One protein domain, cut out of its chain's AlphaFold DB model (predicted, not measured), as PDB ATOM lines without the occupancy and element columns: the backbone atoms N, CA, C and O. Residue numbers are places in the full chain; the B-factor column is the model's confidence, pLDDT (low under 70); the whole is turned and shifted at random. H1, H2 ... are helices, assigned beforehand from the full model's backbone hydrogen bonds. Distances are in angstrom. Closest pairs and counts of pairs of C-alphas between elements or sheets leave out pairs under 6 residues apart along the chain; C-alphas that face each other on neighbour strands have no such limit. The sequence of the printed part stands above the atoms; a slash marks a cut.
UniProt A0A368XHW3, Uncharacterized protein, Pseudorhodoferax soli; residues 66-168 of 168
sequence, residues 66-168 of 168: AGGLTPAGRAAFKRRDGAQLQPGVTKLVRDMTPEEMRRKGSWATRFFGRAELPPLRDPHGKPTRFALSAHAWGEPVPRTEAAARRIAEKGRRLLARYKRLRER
ATOM      1  N   ALA A  66     128.793 115.311 166.447       91.56
ATOM      2  CA  ALA A  66     129.577 116.409 165.883       91.56
ATOM      3  C   ALA A  66     129.913 117.496 166.922       91.56
ATOM      4  O   ALA A  66     130.758 118.353 166.671       91.56
ATOM      5  N   GLY A  67     129.291 117.447 168.106       92.88
ATOM      6  CA  GLY A  67     129.561 118.338 169.232       92.88
ATOM      7  C   GLY A  67     128.331 119.094 169.732       92.88
ATOM      8  O   GLY A  67     127.393 119.366 168.998       92.88
ATOM      9  N   GLY A  68     128.339 119.476 171.012       92.38
ATOM     10  CA  GLY A  68     127.208 120.186 171.623       92.38
ATOM     11  C   GLY A  68     126.002 119.290 171.950       92.38
ATOM     12  O   GLY A  68     126.103 118.060 172.000       92.38
ATOM     13  N   LEU A  69     124.873 119.919 172.282       94.69
ATOM     14  CA  LEU A  69     123.624 119.237 172.645       94.69
ATOM     15  C   LEU A  69     122.665 119.187 171.455       94.69
ATOM     16  O   LEU A  69     122.450 120.209 170.794       94.69
ATOM     17  N   THR A  70     122.017 118.037 171.263       95.25
ATOM     18  CA  THR A  70     120.911 117.895 170.304       95.25
ATOM     19  C   THR A  70     119.712 118.751 170.738       95.25
ATOM     20  O   THR A  70     119.641 119.171 171.902       95.25
ATOM     21  N   PRO A  71     118.731 119.020 169.855       95.12
ATOM     22  CA  PRO A  71     117.477 119.659 170.259       95.12
ATOM     23  C   PRO A  71     116.798 118.931 171.429       95.12
ATOM     24  O   PRO A  71     116.417 119.571 172.409       95.12
ATOM     25  N   ALA A  72     116.765 117.594 171.390       94.56
ATOM     26  CA  ALA A  72     116.279 116.758 172.487       94.56
ATOM     27  C   ALA A  72     117.099 116.950 173.775       94.56
ATOM     28  O   ALA A  72     116.535 117.058 174.863       94.56
ATOM     29  N   GLY A  73     118.427 117.070 173.662       95.25
ATOM     30  CA  GLY A  73     119.307 117.385 174.786       95.25
ATOM     31  C   GLY A  73     119.021 118.743 175.425       95.25
ATOM     32  O   GLY A  73     118.977 118.843 176.651       95.25
ATOM     33  N   ARG A  74     118.764 119.783 174.623       95.88
ATOM     34  CA  ARG A  74     118.377 121.110 175.137       95.88
ATOM     35  C   ARG A  74     116.987 121.098 175.768       95.88
ATOM     36  O   ARG A  74     116.804 121.703 176.819       95.88
ATOM     37  N   ALA A  75     116.032 120.372 175.189       95.12
ATOM     38  CA  ALA A  75     114.709 120.188 175.783       95.12
ATOM     39  C   ALA A  75     114.784 119.431 177.120       95.12
ATOM     40  O   ALA A  75     114.115 119.800 178.082       95.12
ATOM     41  N   ALA A  76     115.631 118.401 177.216       93.56
ATOM     42  CA  ALA A  76     115.880 117.695 178.471       93.56
ATOM     43  C   ALA A  76     116.528 118.607 179.525       93.56
ATOM     44  O   ALA A  76     116.125 118.565 180.684       93.56
ATOM     45  N   PHE A  77     117.474 119.464 179.124       94.31
ATOM     46  CA  PHE A  77     118.059 120.479 180.004       94.31
ATOM     47  C   PHE A  77     117.002 121.470 180.506       94.31
ATOM     48  O   PHE A  77     116.896 121.687 181.705       94.31
ATOM     49  N   LYS A  78     116.150 121.999 179.615       96.00
ATOM     50  CA  LYS A  78     115.046 122.896 179.996       96.00
ATOM     51  C   LYS A  78     114.096 122.240 181.001       96.00
ATOM     52  O   LYS A  78     113.685 122.892 181.950       96.00
ATOM     53  N   ARG A  79     113.770 120.954 180.827       94.31
ATOM     54  CA  ARG A  79     112.925 120.209 181.779       94.31
ATOM     55  C   ARG A  79     113.582 120.017 183.146       94.31
ATOM     56  O   ARG A  79     112.877 120.039 184.143       94.31
ATOM     57  N   ARG A  80     114.899 119.793 183.190       93.75
ATOM     58  CA  ARG A  80     115.632 119.544 184.439       93.75
ATOM     59  C   ARG A  80     115.939 120.831 185.204       93.75
ATOM     60  O   ARG A  80     115.720 120.872 186.404       93.75
ATOM     61  N   ASP A  81     116.474 121.839 184.518       94.25
ATOM     62  CA  ASP A  81     117.053 123.037 185.142       94.25
ATOM     63  C   ASP A  81     116.236 124.315 184.876       94.25
ATOM     64  O   ASP A  81     116.633 125.401 185.283       94.25
ATOM     65  N   GLY A  82     115.143 124.238 184.109       93.12
ATOM     66  CA  GLY A  82     114.294 125.383 183.751       93.12
ATOM     67  C   GLY A  82     114.873 126.319 182.680       93.12
ATOM     68  O   GLY A  82     114.124 127.020 182.000       93.12
ATOM     69  N   ALA A  83     116.191 126.318 182.457       93.19
ATOM     70  CA  ALA A  83     116.830 127.253 181.531       93.19
ATOM     71  C   ALA A  83     116.668 126.846 180.053       93.19
ATOM     72  O   ALA A  83     116.984 125.725 179.642       93.19
ATOM     73  N   GLN A  84     116.252 127.794 179.208       93.75
ATOM     74  CA  GLN A  84     116.155 127.587 177.763       93.75
ATOM     75  C   GLN A  84     117.503 127.831 177.075       93.75
ATOM     76  O   GLN A  84     117.825 128.942 176.650       93.75
ATOM     77  N   LEU A  85     118.290 126.762 176.938       92.88
ATOM     78  CA  LEU A  85     119.541 126.808 176.186       92.88
ATOM     79  C   LEU A  85     119.282 127.100 174.706       92.88
ATOM     80  O   LEU A  85     118.566 126.373 174.017       92.88
ATOM     81  N   GLN A  86     119.939 128.140 174.212       93.12
ATOM     82  CA  GLN A  86     119.957 128.484 172.797       93.12
ATOM     83  C   GLN A  86     121.032 127.666 172.057       93.12
ATOM     84  O   GLN A  86     122.059 127.328 172.657       93.12
ATOM     85  N   PRO A  87     120.843 127.347 170.763       95.38
ATOM     86  CA  PRO A  87     121.889 126.725 169.953       95.38
ATOM     87  C   PRO A  87     123.094 127.664 169.784       95.38
ATOM     88  O   PRO A  87     122.982 128.884 169.962       95.38
ATOM     89  N   GLY A  88     124.253 127.091 169.454       95.50
ATOM     90  CA  GLY A  88     125.454 127.864 169.151       95.50
ATOM     91  C   GLY A  88     125.261 128.739 167.912       95.50
ATOM     92  O   GLY A  88     124.511 128.403 166.999       95.50
ATOM     93  N   VAL A  89     125.920 129.896 167.896       97.50
ATOM     94  CA  VAL A  89     125.807 130.865 166.797       97.50
ATOM     95  C   VAL A  89     126.730 130.445 165.650       97.50
ATOM     96  O   VAL A  89     127.942 130.632 165.735       97.50
ATOM     97  N   THR A  90     126.166 129.909 164.569       96.38
ATOM     98  CA  THR A  90     126.923 129.397 163.408       96.38
ATOM     99  C   THR A  90     127.082 130.396 162.260       96.38
ATOM    100  O   THR A  90     127.871 130.153 161.353       96.38
ATOM    101  N   LYS A  91     126.367 131.528 162.302       96.19
ATOM    102  CA  LYS A  91     126.401 132.573 161.267       96.19
ATOM    103  C   LYS A  91     127.802 133.161 161.070       96.19
ATOM    104  O   LYS A  91     128.659 133.080 161.955       96.19
ATOM    105  N   LEU A  92     128.026 133.800 159.922       94.75
ATOM    106  CA  LEU A  92     129.235 134.579 159.656       94.75
ATOM    107  C   LEU A  92     129.185 135.924 160.384       94.75
ATOM    108  O   LEU A  92     128.120 136.461 160.658       94.75
ATOM    109  N   VAL A  93     130.351 136.505 160.671       93.94
ATOM    110  CA  VAL A  93     130.479 137.743 161.470       93.94
ATOM    111  C   VAL A  93     129.769 138.950 160.837       93.94
ATOM    112  O   VAL A  93     129.384 139.878 161.550       93.94
ATOM    113  N   ARG A  94     129.599 138.954 159.513       94.38
ATOM    114  CA  ARG A  94     128.847 139.987 158.786       94.38
ATOM    115  C   ARG A  94     127.329 139.884 158.988       94.38
ATOM    116  O   ARG A  94     126.673 140.913 158.976       94.38
ATOM    117  N   ASP A  95     126.826 138.683 159.268       96.12
ATOM    118  CA  ASP A  95     125.394 138.369 159.383       96.12
ATOM    119  C   ASP A  95     124.943 138.216 160.851       96.12
ATOM    120  O   ASP A  95     123.792 137.879 161.130       96.12
ATOM    121  N   MET A  96     125.862 138.401 161.809       96.38
ATOM    122  CA  MET A  96     125.563 138.318 163.239       96.38
ATOM    123  C   MET A  96     124.922 139.606 163.747       96.38
ATOM    124  O   MET A  96     125.442 140.699 163.519       96.38
ATOM    125  N   THR A  97     123.882 139.467 164.565       96.69
ATOM    126  CA  THR A  97     123.388 140.576 165.391       96.69
ATOM    127  C   THR A  97     124.389 140.914 166.509       96.69
ATOM    128  O   THR A  97     125.205 140.063 166.889       96.69
ATOM    129  N   PRO A  98     124.340 142.122 167.105       97.00
ATOM    130  CA  PRO A  98     125.201 142.467 168.240       97.00
ATOM    131  C   PRO A  98     125.101 141.459 169.399       97.00
ATOM    132  O   PRO A  98     126.111 141.073 169.989       97.00
ATOM    133  N   GLU A  99     123.899 140.959 169.679       96.88
ATOM    134  CA  GLU A  99     123.666 139.961 170.723       96.88
ATOM    135  C   GLU A  99     124.275 138.591 170.371       96.88
ATOM    136  O   GLU A  99     124.883 137.929 171.216       96.88
ATOM    137  N   GLU A 100     124.201 138.172 169.107       97.81
ATOM    138  CA  GLU A 100     124.876 136.961 168.628       97.81
ATOM    139  C   GLU A 100     126.406 137.072 168.750       97.81
ATOM    140  O   GLU A 100     127.057 136.115 169.189       97.81
ATOM    141  N   MET A 101     126.981 138.249 168.462       98.00
ATOM    142  CA  MET A 101     128.406 138.522 168.693       98.00
ATOM    143  C   MET A 101     128.762 138.416 170.177       98.00
ATOM    144  O   MET A 101     129.759 137.775 170.521       98.00
ATOM    145  N   ARG A 102     127.933 138.983 171.068       97.88
ATOM    146  CA  ARG A 102     128.114 138.887 172.523       97.88
ATOM    147  C   ARG A 102     128.123 137.435 172.986       97.88
ATOM    148  O   ARG A 102     129.031 137.028 173.714       97.88
ATOM    149  N   ARG A 103     127.144 136.640 172.545       98.00
ATOM    150  CA  ARG A 103     127.006 135.222 172.911       98.00
ATOM    151  C   ARG A 103     128.192 134.394 172.428       98.00
ATOM    152  O   ARG A 103     128.824 133.714 173.237       98.00
ATOM    153  N   LYS A 104     128.522 134.475 171.136       98.25
ATOM    154  CA  LYS A 104     129.634 133.718 170.544       98.25
ATOM    155  C   LYS A 104     130.979 134.151 171.112       98.25
ATOM    156  O   LYS A 104     131.800 133.305 171.453       98.25
ATOM    157  N   GLY A 105     131.182 135.455 171.280       98.19
ATOM    158  CA  GLY A 105     132.399 136.006 171.860       98.19
ATOM    159  C   GLY A 105     132.612 135.589 173.314       98.19
ATOM    160  O   GLY A 105     133.709 135.158 173.680       98.19
ATOM    161  N   SER A 106     131.551 135.632 174.124       98.31
ATOM    162  CA  SER A 106     131.585 135.195 175.526       98.31
ATOM    163  C   SER A 106     131.864 133.702 175.640       98.31
ATOM    164  O   SER A 106     132.710 133.294 176.435       98.31
ATOM    165  N   TRP A 107     131.189 132.880 174.831       98.12
ATOM    166  CA  TRP A 107     131.436 131.442 174.787       98.12
ATOM    167  C   TRP A 107     132.887 131.135 174.392       98.12
ATOM    168  O   TRP A 107     133.581 130.452 175.142       98.12
ATOM    169  N   ALA A 108     133.380 131.691 173.282       98.25
ATOM    170  CA  ALA A 108     134.726 131.416 172.783       98.25
ATOM    171  C   ALA A 108     135.808 131.812 173.800       98.25
ATOM    172  O   ALA A 108     136.742 131.049 174.048       98.25
ATOM    173  N   THR A 109     135.642 132.970 174.445       98.38
ATOM    174  CA  THR A 109     136.573 133.455 175.472       98.38
ATOM    175  C   THR A 109     136.545 132.569 176.720       98.38
ATOM    176  O   THR A 109     137.599 132.213 177.232       98.38
ATOM    177  N   ARG A 110     135.363 132.148 177.188       98.12
ATOM    178  CA  ARG A 110     135.240 131.275 178.370       98.12
ATOM    179  C   ARG A 110     135.776 129.868 178.121       98.12
ATOM    180  O   ARG A 110     136.441 129.300 178.978       98.12
ATOM    181  N   PHE A 111     135.482 129.294 176.957       97.44
ATOM    182  CA  PHE A 111     135.832 127.907 176.660       97.44
ATOM    183  C   PHE A 111     137.292 127.764 176.231       97.44
ATOM    184  O   PHE A 111     137.973 126.874 176.733       97.44
ATOM    185  N   PHE A 112     137.788 128.628 175.342       98.00
ATOM    186  CA  PHE A 112     139.129 128.501 174.759       98.00
ATOM    187  C   PHE A 112     140.139 129.547 175.266       98.00
ATOM    188  O   PHE A 112     141.324 129.471 174.945       98.00
ATOM    189  N   GLY A 113     139.698 130.526 176.061       97.00
ATOM    190  CA  GLY A 113     140.559 131.559 176.647       97.00
ATOM    191  C   GLY A 113     141.075 131.253 178.056       97.00
ATOM    192  O   GLY A 113     141.827 132.056 178.593       97.00
ATOM    193  N   ARG A 114     140.695 130.119 178.653       96.06
ATOM    194  CA  ARG A 114     141.183 129.666 179.970       96.06
ATOM    195  C   ARG A 114     142.697 129.418 179.974       96.06
ATOM    196  O   ARG A 114     143.234 129.053 178.934       96.06
ATOM    197  N   ALA A 115     143.361 129.576 181.120       95.38
ATOM    198  CA  ALA A 115     144.810 129.378 181.241       95.38
ATOM    199  C   ALA A 115     145.236 127.991 180.732       95.38
ATOM    200  O   ALA A 115     145.994 127.899 179.771       95.38
ATOM    201  N   GLU A 116     144.629 126.934 181.268       96.38
ATOM    202  CA  GLU A 116     144.914 125.553 180.881       96.38
ATOM    203  C   GLU A 116     143.794 124.957 180.037       96.38
ATOM    204  O   GLU A 116     142.618 124.982 180.411       96.38
ATOM    205  N   LEU A 117     144.145 124.383 178.886       95.62
ATOM    206  CA  LEU A 117     143.182 123.742 178.006       95.62
ATOM    207  C   LEU A 117     143.081 122.223 178.284       95.62
ATOM    208  O   LEU A 117     144.034 121.511 178.002       95.62
ATOM    209  N   PRO A 118     141.898 121.679 178.671       95.81
ATOM    210  CA  PRO A 118     141.507 120.311 178.419       95.81
ATOM    211  C   PRO A 118     141.958 119.776 177.068       95.81
ATOM    212  O   PRO A 118     141.876 120.513 176.074       95.81
ATOM    213  N   PRO A 119     142.354 118.492 177.030       96.56
ATOM    214  CA  PRO A 119     142.884 117.866 175.835       96.56
ATOM    215  C   PRO A 119     141.976 118.091 174.632       96.56
ATOM    216  O   PRO A 119     140.763 117.873 174.689       96.56
ATOM    217  N   LEU A 120     142.569 118.535 173.529       97.12
ATOM    218  CA  LEU A 120     141.860 118.727 172.263       97.12
ATOM    219  C   LEU A 120     141.711 117.418 171.490       97.12
ATOM    220  O   LEU A 120     140.787 117.268 170.691       97.12
ATOM    221  N   ARG A 121     142.609 116.467 171.749       96.94
ATOM    222  CA  ARG A 121     142.635 115.145 171.130       96.94
ATOM    223  C   ARG A 121     142.660 114.077 172.212       96.94
ATOM    224  O   ARG A 121     143.191 114.305 173.296       96.94
ATOM    225  N   ASP A 122     142.028 112.955 171.922       94.62
ATOM    226  CA  ASP A 122     142.102 111.761 172.752       94.62
ATOM    227  C   ASP A 122     143.407 110.979 172.471       94.62
ATOM    228  O   ASP A 122     144.164 111.353 171.565       94.62
ATOM    229  N   PRO A 123     143.692 109.891 173.213       95.75
ATOM    230  CA  PRO A 123     144.868 109.050 172.969       95.75
ATOM    231  C   PRO A 123     144.926 108.435 171.561       95.75
ATOM    232  O   PRO A 123     145.996 108.057 171.099       95.75
ATOM    233  N   HIS A 124     143.795 108.359 170.854       92.75
ATOM    234  CA  HIS A 124     143.700 107.857 169.482       92.75
ATOM    235  C   HIS A 124     143.792 108.981 168.435       92.75
ATOM    236  O   HIS A 124     143.560 108.757 167.247       92.75
ATOM    237  N   GLY A 125     144.089 110.214 168.857       93.56
ATOM    238  CA  GLY A 125     144.211 111.377 167.988       93.56
ATOM    239  C   GLY A 125     142.881 111.934 167.464       93.56
ATOM    240  O   GLY A 125     142.907 112.878 166.658       93.56
ATOM    241  N   LYS A 126     141.729 111.410 167.902       94.69
ATOM    242  CA  LYS A 126     140.406 111.928 167.528       94.69
ATOM    243  C   LYS A 126     140.081 113.176 168.354       94.69
ATOM    244  O   LYS A 126     140.534 113.288 169.494       94.69
ATOM    245  N   PRO A 127     139.315 114.140 167.816       97.06
ATOM    246  CA  PRO A 127     138.923 115.315 168.582       97.06
ATOM    247  C   PRO A 127     138.121 114.936 169.826       97.06
ATOM    248  O   PRO A 127     137.164 114.165 169.751       97.06
ATOM    249  N   THR A 128     138.473 115.515 170.972       96.94
ATOM    250  CA  THR A 128     137.679 115.324 172.187       96.94
ATOM    251  C   THR A 128     136.337 116.033 172.069       96.94
ATOM    252  O   THR A 128     136.141 116.958 171.277       96.94
ATOM    253  N   ARG A 129     135.400 115.673 172.950       95.12
ATOM    254  CA  ARG A 129     134.115 116.372 173.039       95.12
ATOM    255  C   ARG A 129     134.262 117.863 173.361       95.12
ATOM    256  O   ARG A 129     133.407 118.651 172.960       95.12
ATOM    257  N   PHE A 130     135.339 118.249 174.049       96.75
ATOM    258  CA  PHE A 130     135.672 119.654 174.261       96.75
ATOM    259  C   PHE A 130     136.031 120.342 172.935       96.75
ATOM    260  O   PHE A 130     135.438 121.370 172.620       96.75
ATOM    261  N   ALA A 131     136.907 119.755 172.115       97.56
ATOM    262  CA  ALA A 131     137.237 120.310 170.801       97.56
ATOM    263  C   ALA A 131     136.014 120.362 169.864       97.56
ATOM    264  O   ALA A 131     135.771 121.383 169.224       97.56
ATOM    265  N   LEU A 132     135.188 119.310 169.846       97.62
ATOM    266  CA  LEU A 132     133.949 119.253 169.057       97.62
ATOM    267  C   LEU A 132     132.931 120.336 169.451       97.62
ATOM    268  O   LEU A 132     132.093 120.721 168.642       97.62
ATOM    269  N   SER A 133     133.011 120.892 170.666       96.69
ATOM    270  CA  SER A 133     132.153 122.023 171.042       96.69
ATOM    271  C   SER A 133     132.350 123.247 170.140       96.69
ATOM    272  O   SER A 133     131.407 124.016 169.981       96.69
ATOM    273  N   ALA A 134     133.520 123.396 169.503       97.75
ATOM    274  CA  ALA A 134     133.767 124.456 168.531       97.75
ATOM    275  C   ALA A 134     132.854 124.349 167.304       97.75
ATOM    276  O   ALA A 134     132.254 125.343 166.891       97.75
ATOM    277  N   HIS A 135     132.674 123.130 166.792       96.94
ATOM    278  CA  HIS A 135     131.824 122.863 165.636       96.94
ATOM    279  C   HIS A 135     130.365 123.252 165.900       96.94
ATOM    280  O   HIS A 135     129.727 123.891 165.067       96.94
ATOM    281  N   ALA A 136     129.863 122.983 167.110       96.31
ATOM    282  CA  ALA A 136     128.512 123.369 167.525       96.31
ATOM    283  C   ALA A 136     128.260 124.894 167.515       96.31
ATOM    284  O   ALA A 136     127.112 125.330 167.571       96.31
ATOM    285  N   TRP A 137     129.323 125.703 167.457       97.25
ATOM    286  CA  TRP A 137     129.290 127.166 167.360       97.25
ATOM    287  C   TRP A 137     129.804 127.681 166.006       97.25
ATOM    288  O   TRP A 137     130.141 128.859 165.873       97.25
ATOM    289  N   GLY A 138     129.875 126.816 164.991       96.06
ATOM    290  CA  GLY A 138     130.326 127.172 163.644       96.06
ATOM    291  C   GLY A 138     131.790 127.607 163.585       96.06
ATOM    292  O   GLY A 138     132.157 128.407 162.729       96.06
ATOM    293  N   GLU A 139     132.615 127.154 164.527       97.00
ATOM    294  CA  GLU A 139     134.070 127.291 164.468       97.00
ATOM    295  C   GLU A 139     134.702 125.956 164.047       97.00
ATOM    296  O   GLU A 139     134.153 124.890 164.343       97.00
ATOM    297  N   PRO A 140     135.864 125.973 163.375       96.88
ATOM    298  CA  PRO A 140     136.578 124.745 163.051       96.88
ATOM    299  C   PRO A 140     137.014 124.022 164.330       96.88
ATOM    300  O   PRO A 140     137.388 124.653 165.318       96.88
ATOM    301  N   VAL A 141     137.007 122.687 164.304       97.62
ATOM    302  CA  VAL A 141     137.427 121.858 165.444       97.62
ATOM    303  C   VAL A 141     138.938 122.026 165.676       97.62
ATOM    304  O   VAL A 141     139.729 121.599 164.826       97.62
ATOM    305  N   PRO A 142     139.380 122.620 166.801       97.62
ATOM    306  CA  PRO A 142     140.796 122.867 167.037       97.62
ATOM    307  C   PRO A 142     141.517 121.558 167.373       97.62
ATOM    308  O   PRO A 142     141.114 120.829 168.276       97.62
ATOM    309  N   ARG A 143     142.610 121.272 166.659       96.31
ATOM    310  CA  ARG A 143     143.490 120.117 166.933       96.31
ATOM    311  C   ARG A 143     144.729 120.486 167.748       96.31
ATOM    312  O   ARG A 143     145.336 119.604 168.345       96.31
ATOM    313  N   THR A 144     145.095 121.766 167.756       97.06
ATOM    314  CA  THR A 144     146.270 122.308 168.445       97.06
ATOM    315  C   THR A 144     145.872 123.449 169.365       97.06
ATOM    316  O   THR A 144     144.841 124.100 169.158       97.06
ATOM    317  N   GLU A 145     146.713 123.720 170.360       96.94
ATOM    318  CA  GLU A 145     146.465 124.811 171.294       96.94
ATOM    319  C   GLU A 145     146.384 126.158 170.573       96.94
ATOM    320  O   GLU A 145     145.417 126.892 170.749       96.94
ATOM    321  N   ALA A 146     147.315 126.435 169.657       97.62
ATOM    322  CA  ALA A 146     147.300 127.654 168.851       97.62
ATOM    323  C   ALA A 146     145.983 127.837 168.069       97.62
ATOM    324  O   ALA A 146     145.473 128.951 167.958       97.62
ATOM    325  N   ALA A 147     145.393 126.756 167.541       97.94
ATOM    326  CA  ALA A 147     144.089 126.824 166.879       97.94
ATOM    327  C   ALA A 147     142.956 127.149 167.868       97.94
ATOM    328  O   ALA A 147     142.087 127.962 167.556       97.94
ATOM    329  N   ALA A 148     142.984 126.575 169.072       98.00
ATOM    330  CA  ALA A 148     142.049 126.924 170.140       98.00
ATOM    331  C   ALA A 148     142.198 128.395 170.577       98.00
ATOM    332  O   ALA A 148     141.200 129.106 170.710       98.00
ATOM    333  N   ARG A 149     143.432 128.898 170.725       98.19
ATOM    334  CA  ARG A 149     143.695 130.303 171.083       98.19
ATOM    335  C   ARG A 149     143.177 131.278 170.027       98.19
ATOM    336  O   ARG A 149     142.560 132.275 170.393       98.19
ATOM    337  N   ARG A 150     143.294 130.941 168.738       98.38
ATOM    338  CA  ARG A 150     142.684 131.719 167.641       98.38
ATOM    339  C   ARG A 150     141.162 131.847 167.775       98.38
ATOM    340  O   ARG A 150     140.613 132.915 167.505       98.38
ATOM    341  N   ILE A 151     140.468 130.803 168.244       98.31
ATOM    342  CA  ILE A 151     139.023 130.875 168.528       98.31
ATOM    343  C   ILE A 151     138.755 131.871 169.667       98.31
ATOM    344  O   ILE A 151     137.859 132.710 169.553       98.31
ATOM    345  N   ALA A 152     139.551 131.838 170.737       98.31
ATOM    346  CA  ALA A 152     139.420 132.782 171.847       98.31
ATOM    347  C   ALA A 152     139.697 134.235 171.419       98.31
ATOM    348  O   ALA A 152     138.955 135.141 171.797       98.31
ATOM    349  N   GLU A 153     140.715 134.468 170.589       98.50
ATOM    350  CA  GLU A 153     141.022 135.781 170.007       98.50
ATOM    351  C   GLU A 153     139.881 136.310 169.145       98.50
ATOM    352  O   GLU A 153     139.465 137.460 169.300       98.50
ATOM    353  N   LYS A 154     139.322 135.460 168.275       98.19
ATOM    354  CA  LYS A 154     138.115 135.788 167.512       98.19
ATOM    355  C   LYS A 154     136.969 136.160 168.452       98.19
ATOM    356  O   LYS A 154     136.276 137.145 168.207       98.19
ATOM    357  N   GLY A 155     136.819 135.436 169.560       98.19
ATOM    358  CA  GLY A 155     135.853 135.752 170.605       98.19
ATOM    359  C   GLY A 155     136.052 137.138 171.223       98.19
ATOM    360  O   GLY A 155     135.100 137.915 171.302       98.19
ATOM    361  N   ARG A 156     137.293 137.495 171.578       98.62
ATOM    362  CA  ARG A 156     137.645 138.832 172.089       98.62
ATOM    363  C   ARG A 156     137.333 139.938 171.078       98.62
ATOM    364  O   ARG A 156     136.756 140.956 171.451       98.62
ATOM    365  N   ARG A 157     137.631 139.720 169.790       98.44
ATOM    366  CA  ARG A 157     137.304 140.669 168.705       98.44
ATOM    367  C   ARG A 157     135.795 140.884 168.560       98.44
ATOM    368  O   ARG A 157     135.360 142.023 168.401       98.44
ATOM    369  N   LEU A 158     134.993 139.819 168.655       98.19
ATOM    370  CA  LEU A 158     133.527 139.915 168.631       98.19
ATOM    371  C   LEU A 158     132.992 140.736 169.807       98.19
ATOM    372  O   LEU A 158     132.151 141.610 169.606       98.19
ATOM    373  N   LEU A 159     133.513 140.510 171.015       98.25
ATOM    374  CA  LEU A 159     133.127 141.282 172.198       98.25
ATOM    375  C   LEU A 159     133.510 142.761 172.077       98.25
ATOM    376  O   LEU A 159     132.709 143.622 172.429       98.25
ATOM    377  N   ALA A 160     134.693 143.069 171.542       98.06
ATOM    378  CA  ALA A 160     135.107 144.448 171.286       98.06
ATOM    379  C   ALA A 160     134.198 145.139 170.254       98.06
ATOM    380  O   ALA A 160     133.824 146.296 170.429       98.06
ATOM    381  N   ARG A 161     133.795 144.433 169.187       97.25
ATOM    382  CA  ARG A 161     132.821 144.954 168.212       97.25
ATOM    383  C   ARG A 161     131.450 145.190 168.849       97.25
ATOM    384  O   ARG A 161     130.880 146.248 168.619       97.25
ATOM    385  N   TYR A 162     130.964 144.260 169.671       97.25
ATOM    386  CA  TYR A 162     129.712 144.420 170.416       97.25
ATOM    387  C   TYR A 162     129.731 145.658 171.325       97.25
ATOM    388  O   TYR A 162     128.796 146.449 171.269       97.25
ATOM    389  N   LYS A 163     130.802 145.863 172.110       97.19
ATOM    390  CA  LYS A 163     130.939 147.043 172.985       97.19
ATOM    391  C   LYS A 163     130.862 148.350 172.191       97.19
ATOM    392  O   LYS A 163     130.018 149.182 172.493       97.19
ATOM    393  N   ARG A 164     131.635 148.456 171.102       96.56
ATOM    394  CA  ARG A 164     131.621 149.634 170.216       96.56
ATOM    395  C   ARG A 164     130.254 149.919 169.592       96.56
ATOM    396  O   ARG A 164     129.931 151.073 169.367       96.56
ATOM    397  N   LEU A 165     129.475 148.883 169.270       94.50
ATOM    398  CA  LEU A 165     128.123 149.045 168.716       94.50
ATOM    399  C   LEU A 165     127.085 149.447 169.769       94.50
ATOM    400  O   LEU A 165     126.037 149.944 169.392       94.50
ATOM    401  N   ARG A 166     127.351 149.189 171.052       92.50
ATOM    402  CA  ARG A 166     126.464 149.545 172.167       92.50
ATOM    403  C   ARG A 166     126.750 150.944 172.722       92.50
ATOM    404  O   ARG A 166     125.894 151.520 173.371       92.50
ATOM    405  N   GLU A 167     127.977 151.424 172.541       89.88
ATOM    406  CA  GLU A 167     128.432 152.761 172.950       89.88
ATOM    407  C   GLU A 167     128.176 153.834 171.875       89.88
ATOM    408  O   GLU A 167     128.404 155.010 172.135       89.88
ATOM    409  N   ARG A 168     127.731 153.428 170.680       72.25
ATOM    410  CA  ARG A 168     127.171 154.313 169.651       72.25
ATOM    411  C   ARG A 168     125.681 154.491 169.875       72.25
ATOM    412  O   ARG A 168     125.207 155.607 169.591       72.25
TER     413      ARG A 168
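AT A GLANCE: This is residues 66 to 168 of the 168 residues of an uncharacterized protein of Pseudorhodoferax soli (UniProt A0A368XHW3). Two helices, H2 and the longer H4, lie side by side and run opposite ways, while H1 lies away from this pair and short H3 sits amid long loops. The printed part has 103 residues with four named helices, H1 H2 H3 H4 in chain order, and no named strand: all helix. It is compact, with a radius of gyration of the C-alphas of 14.6 A, and spans 49 by 37 by 23 A.

HOW THE PARTS SIT: H1, residues 71 to 81, is apart from H2, residues 98 to 112, from H3, residues 129 to 132, and from H4, residues 145 to 166. H2 and H4 touch, the closest C-alphas being those of Gly 105 and Gly 155, 3.7 A apart. Their lines stand at a shallow tilt of 29 degrees, opposite ways. H3 is apart from H2, and only just from H4, at 8.2 A. In H1, H2 and H4 every O i to N i+4 pair is within hydrogen-bond range; H3 is too short for one.

IN THESE COORDINATES: H1 begins at C-alpha 71 (117.477, 119.659, 170.259). H2 is 20.8 A long. H4, 31.8 A, ends at C-alpha 166 (126.464, 149.545, 172.167).

THE WHOLE: The printed part has no cut. The three links are long. No printed residue is under 70 in pLDDT.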